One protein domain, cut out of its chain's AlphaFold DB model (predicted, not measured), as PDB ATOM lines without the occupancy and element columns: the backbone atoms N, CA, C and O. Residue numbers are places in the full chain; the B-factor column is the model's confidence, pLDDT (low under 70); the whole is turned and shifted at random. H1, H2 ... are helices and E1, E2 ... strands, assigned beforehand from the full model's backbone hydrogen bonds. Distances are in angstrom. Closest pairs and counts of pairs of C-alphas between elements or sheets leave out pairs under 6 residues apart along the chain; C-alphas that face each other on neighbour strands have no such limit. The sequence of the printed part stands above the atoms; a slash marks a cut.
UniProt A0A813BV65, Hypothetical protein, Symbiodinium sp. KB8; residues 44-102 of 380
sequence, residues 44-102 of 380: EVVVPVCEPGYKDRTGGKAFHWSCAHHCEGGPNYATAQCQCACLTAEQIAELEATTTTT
ATOM      1  N   GLU A  44      16.046 100.757  24.079       91.69
ATOM      2  CA  GLU A  44      16.827  99.633  23.583       91.69
ATOM      3  C   GLU A  44      17.248  98.753  24.759       91.69
ATOM      4  O   GLU A  44      17.831  99.216  25.743       91.69
ATOM      5  N   VAL A  45      16.894  97.475  24.664       95.75
ATOM      6  CA  VAL A  45      17.360  96.450  25.588       95.75
ATOM      7  C   VAL A  45      18.779  96.084  25.170       95.75
ATOM      8  O   VAL A  45      18.989  95.641  24.042       95.75
ATOM      9  N   VAL A  46      19.742  96.273  26.067       96.56
ATOM     10  CA  VAL A  46      21.168  96.068  25.790       96.56
ATOM     11  C   VAL A  46      21.720  95.002  26.735       96.56
ATOM     12  O   VAL A  46      21.383  94.968  27.919       96.56
ATOM     13  N   VAL A  47      22.597  94.138  26.216       98.00
ATOM     14  CA  VAL A  47      23.383  93.214  27.045       98.00
ATOM     15  C   VAL A  47      24.441  94.038  27.789       98.00
ATOM     16  O   VAL A  47      25.300  94.631  27.130       98.00
ATOM     17  N   PRO A  48      24.386  94.135  29.129       97.44
ATOM     18  CA  PRO A  48      25.301  94.988  29.873       97.44
ATOM     19  C   PRO A  48      26.713  94.398  29.865       97.44
ATOM     20  O   PRO A  48      26.905  93.184  29.953       97.44
ATOM     21  N   VAL A  49      27.716  95.270  29.792       97.88
ATOM     22  CA  VAL A  49      29.118  94.882  29.973       97.88
ATOM     23  C   VAL A  49      29.447  95.039  31.454       97.88
ATOM     24  O   VAL A  49      29.648  96.155  31.924       97.88
ATOM     25  N   CYS A  50      29.445  93.928  32.192       98.44
ATOM     26  CA  CYS A  50      29.758  93.933  33.621       98.44
ATOM     27  C   CYS A  50      31.269  93.890  33.878       98.44
ATOM     28  O   CYS A  50      32.018  93.236  33.145       98.44
ATOM     29  N   GLU A  51      31.710  94.553  34.946       98.31
ATOM     30  CA  GLU A  51      33.095  94.491  35.414       98.31
ATOM     31  C   GLU A  51      33.470  93.082  35.924       98.31
ATOM     32  O   GLU A  51      32.596  92.314  36.350       98.31
ATOM     33  N   PRO A  52      34.765  92.706  35.910       98.19
ATOM     34  CA  PRO A  52      35.214  91.414  36.423       98.19
ATOM     35  C   PRO A  52      34.752  91.161  37.867       98.19
ATOM     36  O   PRO A  52      34.982  91.973  38.756       98.19
ATOM     37  N   GLY A  53      34.118  90.009  38.108       97.81
ATOM     38  CA  GLY A  53      33.553  89.641  39.417       97.81
ATOM     39  C   GLY A  53      32.057  89.939  39.571       97.81
ATOM     40  O   GLY A  53      31.412  89.369  40.452       97.81
ATOM     41  N   TYR A  54      31.480  90.733  38.668       98.56
ATOM     42  CA  TYR A  54      30.042  90.981  38.591       98.56
ATOM     43  C   TYR A  54      29.401  90.126  37.495       98.56
ATOM     44  O   TYR A  54      30.029  89.754  36.500       98.56
ATOM     45  N   LYS A  55      28.129  89.782  37.684       98.25
ATOM     46  CA  LYS A  55      27.311  89.026  36.735       98.25
ATOM     47  C   LYS A  55      26.055  89.811  36.400       98.25
ATOM     48  O   LYS A  55      25.469  90.477  37.255       98.25
ATOM     49  N   ASP A  56      25.635  89.698  35.148       98.25
ATOM     50  CA  ASP A  56      24.372  90.258  34.698       98.25
ATOM     51  C   ASP A  56      23.203  89.431  35.242       98.25
ATOM     52  O   ASP A  56      22.980  88.293  34.823       98.25
ATOM     53  N   ARG A  57      22.428  90.014  36.162       97.44
ATOM     54  CA  ARG A  57      21.213  89.379  36.701       97.44
ATOM     55  C   ARG A  57      19.996  89.517  35.791       97.44
ATOM     56  O   ARG A  57      18.957  88.922  36.056       97.44
ATOM     57  N   THR A  58      20.075  90.359  34.766       97.12
ATOM     58  CA  THR A  58      18.949  90.643  33.867       97.12
ATOM     59  C   THR A  58      18.858  89.649  32.712       97.12
ATOM     60  O   THR A  58      17.827  89.590  32.042       97.12
ATOM     61  N   GLY A  59      19.907  88.850  32.485       96.75
ATOM     62  CA  GLY A  59      19.961  87.878  31.394       96.75
ATOM     63  C   GLY A  59      19.973  88.547  30.017       96.75
ATOM     64  O   GLY A  59      19.257  88.118  29.113       96.75
ATOM     65  N   GLY A  60      20.733  89.631  29.875       97.12
ATOM     66  CA  GLY A  60      20.849  90.443  28.669       97.12
ATOM     67  C   GLY A  60      19.720  91.454  28.491       97.12
ATOM     68  O   GLY A  60      19.505  91.923  27.375       97.12
ATOM     69  N   LYS A  61      18.966  91.755  29.558       97.31
ATOM     70  CA  LYS A  61      17.776  92.620  29.525       97.31
ATOM     71  C   LYS A  61      17.951  93.908  30.329       97.31
ATOM     72  O   LYS A  61      17.053  94.304  31.075       97.31
ATOM     73  N   ALA A  62      19.115  94.538  30.204       97.56
ATOM     74  CA  ALA A  62      19.416  95.781  30.895       97.56
ATOM     75  C   ALA A  62      19.065  97.001  30.037       97.56
ATOM     76  O   ALA A  62      18.985  96.941  28.809       97.56
ATOM     77  N   PHE A  63      18.886  98.128  30.713       96.81
ATOM     78  CA  PHE A  63      18.624  99.429  30.124       96.81
ATOM     79  C   PHE A  63      19.716 100.411  30.524       96.81
ATOM     80  O   PHE A  63      20.168 100.414  31.673       96.81
ATOM     81  N   HIS A  64      20.121 101.257  29.576       95.81
ATOM     82  CA  HIS A  64      21.133 102.277  29.816       95.81
ATOM     83  C   HIS A  64      20.505 103.536  30.441       95.81
ATOM     84  O   HIS A  64      20.040 104.428  29.725       95.81
ATOM     85  N   TRP A  65      20.446 103.602  31.774       94.75
ATOM     86  CA  TRP A  65      19.707 104.618  32.535       94.75
ATOM     87  C   TRP A  65      20.584 105.386  33.527       94.75
ATOM     88  O   TRP A  65      21.467 104.833  34.177       94.75
ATOM     89  N   SER A  66      20.265 106.667  33.734       95.56
ATOM     90  CA  SER A  66      20.997 107.545  34.661       95.56
ATOM     91  C   SER A  66      20.850 107.150  36.133       95.56
ATOM     92  O   SER A  66      21.727 107.451  36.940       95.56
ATOM     93  N   CYS A  67      19.782 106.444  36.513       96.56
ATOM     94  CA  CYS A  67      19.636 105.953  37.885       96.56
ATOM     95  C   CYS A  67      20.691 104.901  38.262       96.56
ATOM     96  O   CYS A  67      20.947 104.700  39.443       96.56
ATOM     97  N   ALA A  68      21.353 104.294  37.273       96.56
ATOM     98  CA  ALA A  68      22.383 103.281  37.467       96.56
ATOM     99  C   ALA A  68      23.814 103.840  37.487       96.56
ATOM    100  O   ALA A  68      24.777 103.078  37.431       96.56
ATOM    101  N   HIS A  69      23.990 105.161  37.548       97.06
ATOM    102  CA  HIS A  69      25.329 105.759  37.592       97.06
ATOM    103  C   HIS A  69      26.123 105.391  38.863       97.06
ATOM    104  O   HIS A  69      27.341 105.520  38.873       97.06
ATOM    105  N   HIS A  70      25.443 104.917  39.913       97.00
ATOM    106  CA  HIS A  70      26.048 104.424  41.158       97.00
ATOM    107  C   HIS A  70      26.244 102.898  41.194       97.00
ATOM    108  O   HIS A  70      26.612 102.357  42.233       97.00
ATOM    109  N   CYS A  71      25.970 102.185  40.101       97.62
ATOM    110  CA  CYS A  71      26.143 100.738  40.057       97.62
ATOM    111  C   CYS A  71      27.612 100.384  39.812       97.62
ATOM    112  O   CYS A  71      28.096 100.521  38.691       97.62
ATOM    113  N   GLU A  72      28.295  99.904  40.853       97.38
ATOM    114  CA  GLU A  72      29.726  99.563  40.816       97.38
ATOM    115  C   GLU A  72      30.055  98.533  39.727       97.38
ATOM    116  O   GLU A  72      30.991  98.721  38.965       97.38
ATOM    117  N   GLY A  73      29.235  97.489  39.579       97.44
ATOM    118  CA  GLY A  73      29.506  96.407  38.630       97.44
ATOM    119  C   GLY A  73      29.270  96.728  37.156       97.44
ATOM    120  O   GLY A  73      29.551  95.886  36.305       97.44
ATOM    121  N   GLY A  74      28.677  97.878  36.840       96.94
ATOM    122  CA  GLY A  74      28.250  98.220  35.486       96.94
ATOM    123  C   GLY A  74      27.593  99.596  35.448       96.94
ATOM    124  O   GLY A  74      26.359  99.679  35.517       96.94
ATOM    125  N   PRO A  75      28.387 100.675  35.336       96.44
ATOM    126  CA  PRO A  75      27.869 102.032  35.331       96.44
ATOM    127  C   PRO A  75      26.835 102.228  34.224       96.44
ATOM    128  O   PRO A  75      27.063 101.873  33.070       96.44
ATOM    129  N   ASN A  76      25.710 102.841  34.585       96.81
ATOM    130  CA  ASN A  76      24.580 103.140  33.703       96.81
ATOM    131  C   ASN A  76      23.732 101.936  33.260       96.81
ATOM    132  O   ASN A  76      22.769 102.153  32.534       96.81
ATOM    133  N   TYR A  77      23.981 100.708  33.728       97.69
ATOM    134  CA  TYR A  77      23.125  99.558  33.411       97.69
ATOM    135  C   TYR A  77      22.186  99.189  34.568       97.69
ATOM    136  O   TYR A  77      22.621  98.751  35.636       97.69
ATOM    137  N   ALA A  78      20.876  99.306  34.340       97.69
ATOM    138  CA  ALA A  78      19.846  98.913  35.304       97.69
ATOM    139  C   ALA A  78      18.678  98.146  34.680       97.69
ATOM    140  O   ALA A  78      18.465  98.127  33.472       97.69
ATOM    141  N   THR A  79      17.890  97.518  35.545       97.06
ATOM    142  CA  THR A  79      16.557  97.003  35.227       97.06
ATOM    143  C   THR A  79      15.560  98.142  35.007       97.06
ATOM    144  O   THR A  79      15.796  99.285  35.400       97.06
ATOM    145  N   ALA A  80      14.370  97.803  34.494       94.94
ATOM    146  CA  ALA A  80      13.256  98.744  34.352       94.94
ATOM    147  C   ALA A  80      12.794  99.392  35.678       94.94
ATOM    148  O   ALA A  80      12.021 100.344  35.663       94.94
ATOM    149  N   GLN A  81      13.237  98.866  36.825       95.56
ATOM    150  CA  GLN A  81      12.917  99.370  38.164       95.56
ATOM    151  C   GLN A  81      14.093 100.128  38.801       95.56
ATOM    152  O   GLN A  81      14.143 100.267  40.019       95.56
ATOM    153  N   CYS A  82      15.069 100.584  38.004       96.38
ATOM    154  CA  CYS A  82      16.271 101.268  38.493       96.38
ATOM    155  C   CYS A  82      17.106 100.453  39.500       96.38
ATOM    156  O   CYS A  82      17.798 101.018  40.342       96.38
ATOM    157  N   GLN A  83      17.077  99.120  39.404       97.19
ATOM    158  CA  GLN A  83      17.997  98.252  40.151       97.19
ATOM    159  C   GLN A  83      19.215  97.925  39.287       97.19
ATOM    160  O   GLN A  83      19.038  97.644  38.102       97.19
ATOM    161  N   CYS A  84      20.415  97.903  39.865       98.19
ATOM    162  CA  CYS A  84      21.652  97.596  39.143       98.19
ATOM    163  C   CYS A  84      21.578  96.257  38.395       98.19
ATOM    164  O   CYS A  84      21.136  95.249  38.954       98.19
ATOM    165  N   ALA A  85      21.998  96.261  37.126       98.25
ATOM    166  CA  ALA A  85      21.989  95.075  36.267       98.25
ATOM    167  C   ALA A  85      23.190  94.151  36.521       98.25
ATOM    168  O   ALA A  85      23.059  92.934  36.434       98.25
ATOM    169  N   CYS A  86      24.340  94.724  36.872       98.56
ATOM    170  CA  CYS A  86      25.552  93.986  37.203       98.56
ATOM    171  C   CYS A  86      25.722  93.926  38.723       98.56
ATOM    172  O   CYS A  86      25.940  94.958  39.358       98.56
ATOM    173  N   LEU A  87      25.606  92.729  39.298       98.38
ATOM    174  CA  LEU A  87      25.727  92.469  40.739       98.38
ATOM    175  C   LEU A  87      26.710  91.321  40.994       98.38
ATOM    176  O   LEU A  87      26.937  90.482  40.119       98.38
ATOM    177  N   THR A  88      27.295  91.256  42.189       98.50
ATOM    178  CA  THR A  88      28.099  90.093  42.593       98.50
ATOM    179  C   THR A  88      27.201  88.871  42.805       98.50
ATOM    180  O   THR A  88      25.996  88.992  43.031       98.50
ATOM    181  N   ALA A  89      27.775  87.666  42.753       97.94
ATOM    182  CA  ALA A  89      27.008  86.438  42.984       97.94
ATOM    183  C   ALA A  89      26.321  86.421  44.367       97.94
ATOM    184  O   ALA A  89      25.205  85.923  44.490       97.94
ATOM    185  N   GLU A  90      26.962  87.012  45.377       98.00
ATOM    186  CA  GLU A  90      26.429  87.145  46.738       98.00
ATOM    187  C   GLU A  90      25.221  88.092  46.783       98.00
ATOM    188  O   GLU A  90      24.178  87.735  47.325       98.00
ATOM    189  N   GLN A  91      25.318  89.256  46.129       97.75
ATOM    190  CA  GLN A  91      24.217  90.221  46.028       97.75
ATOM    191  C   GLN A  91      23.008  89.651  45.274       97.75
ATOM    192  O   GLN A  91      21.865  89.922  45.637       97.75
ATOM    193  N   ILE A  92      23.245  88.859  44.221       97.06
ATOM    194  CA  ILE A  92      22.169  88.186  43.478       97.06
ATOM    195  C   ILE A  92      21.442  87.197  44.394       97.06
ATOM    196  O   ILE A  92      20.216  87.250  44.481       97.06
ATOM    197  N   ALA A  93      22.184  86.361  45.128       96.75
ATOM    198  CA  ALA A  93      21.603  85.395  46.059       96.75
ATOM    199  C   ALA A  93      20.790  86.074  47.180       96.75
ATOM    200  O   ALA A  93      19.706  85.605  47.528       96.75
ATOM    201  N   GLU A  94      21.266  87.204  47.714       96.38
ATOM    202  CA  GLU A  94      20.549  87.980  48.734       96.38
ATOM    203  C   GLU A  94      19.238  88.582  48.194       96.38
ATOM    204  O   GLU A  94      18.190  88.518  48.850       96.38
ATOM    205  N   LEU A  95      19.258  89.121  46.970       94.94
ATOM    206  CA  LEU A  95      18.052  89.650  46.335       94.94
ATOM    207  C   LEU A  95      17.017  88.558  46.036       94.94
ATOM    208  O   LEU A  95      15.823  88.780  46.254       94.94
ATOM    209  N   GLU A  96      17.456  87.394  45.554       94.12
ATOM    210  CA  GLU A  96      16.591  86.239  45.275       94.12
ATOM    211  C   GLU A  96      15.978  85.662  46.563       94.12
ATOM    212  O   GLU A  96      14.784  85.339  46.611       94.12
ATOM    213  N   ALA A  97      16.751  85.616  47.652       95.00
ATOM    214  CA  ALA A  97      16.250  85.233  48.972       95.00
ATOM    215  C   ALA A  97      15.183  86.216  49.494       95.00
ATOM    216  O   ALA A  97      14.151  85.807  50.043       95.00
ATOM    217  N   THR A  98      15.390  87.517  49.266       93.38
ATOM    218  CA  THR A  98      14.440  88.566  49.666       93.38
ATOM    219  C   THR A  98      13.131  88.468  48.878       93.38
ATOM    220  O   THR A  98      12.051  88.531  49.469       93.38
ATOM    221  N   THR A  99      13.201  88.242  47.561       88.38
ATOM    222  CA  THR A  99      11.997  88.131  46.711       88.38
ATOM    223  C   THR A  99      11.167  86.892  47.035       88.38
ATOM    224  O   THR A  99       9.941  86.973  47.075       88.38
ATOM    225  N   THR A 100      11.809  85.769  47.354       83.75
ATOM    226  CA  THR A 100      11.100  84.525  47.705       83.75
ATOM    227  C   THR A 100      10.324  84.656  49.019       83.75
ATOM    228  O   THR A 100       9.213  84.140  49.156       83.75
ATOM    229  N   THR A 101      10.863  85.412  49.980       78.06
ATOM    230  CA  THR A 101      10.237  85.583  51.298       78.06
ATOM    231  C   THR A 101       8.957  86.424  51.229       78.06
ATOM    232  O   THR A 101       8.031  86.195  52.004       78.06
ATOM    233  N   THR A 102       8.852  87.364  50.282       63.72
ATOM    234  CA  THR A 102       7.670  88.240  50.176       63.72
ATOM    235  C   THR A 102       6.498  87.595  49.426       63.72
ATOM    236  O   THR A 102       5.362  88.020  49.593       63.72
TER     237      THR A 102
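This is residues 44 to 102 of the 380 residues of the protein "Hypothetical protein" of Symbiodinium sp. KB8 (UniProt A0A813BV65). The model has little regular structure: a body of loops with a small two-strand hairpin, E1 and E2, and a helix, H1, following E2, whose residues 96 to 102 stick out. Residues 57 to 85, with no named element, fold back on themselves, 63 to 64 pairing antiparallel with 77 to 78. The 59 printed residues run E1, E2, H1; the class is mixed, with only 20 residues in named elements. The whole is compact, radius of gyration of the C-alphas 10.8 A, spanning 31 by 23 by 20 A.

E1, residues 54 to 56, and E2, residues 86 to 88, form an antiparallel hairpin at 131 degrees, with N 55 and O 87 2.8 A apart, within hydrogen-bond range. The closest C-alphas of E1 and H1, residues 89 to 102, are those of Lys 55 and Ala 89, 6.8 A apart. In H1, 9 of 10 O i to N i+4 pairs are within hydrogen-bond range.

E1 begins at C-alpha 54, (30.042, 90.981, 38.591), and is 6.9 A long; E2 is 7.1 A. H1 is 20.7 A long and ends at C-alpha 102, (7.670, 88.240, 50.176).

The C-alphas of Glu 44 and Thr 101 are the two farthest apart, 31.8 A. The printed part has no cut. E1 to E2 is a long link of 29 residues; E2 to H1 is tight. Residue 102 has pLDDT under 70.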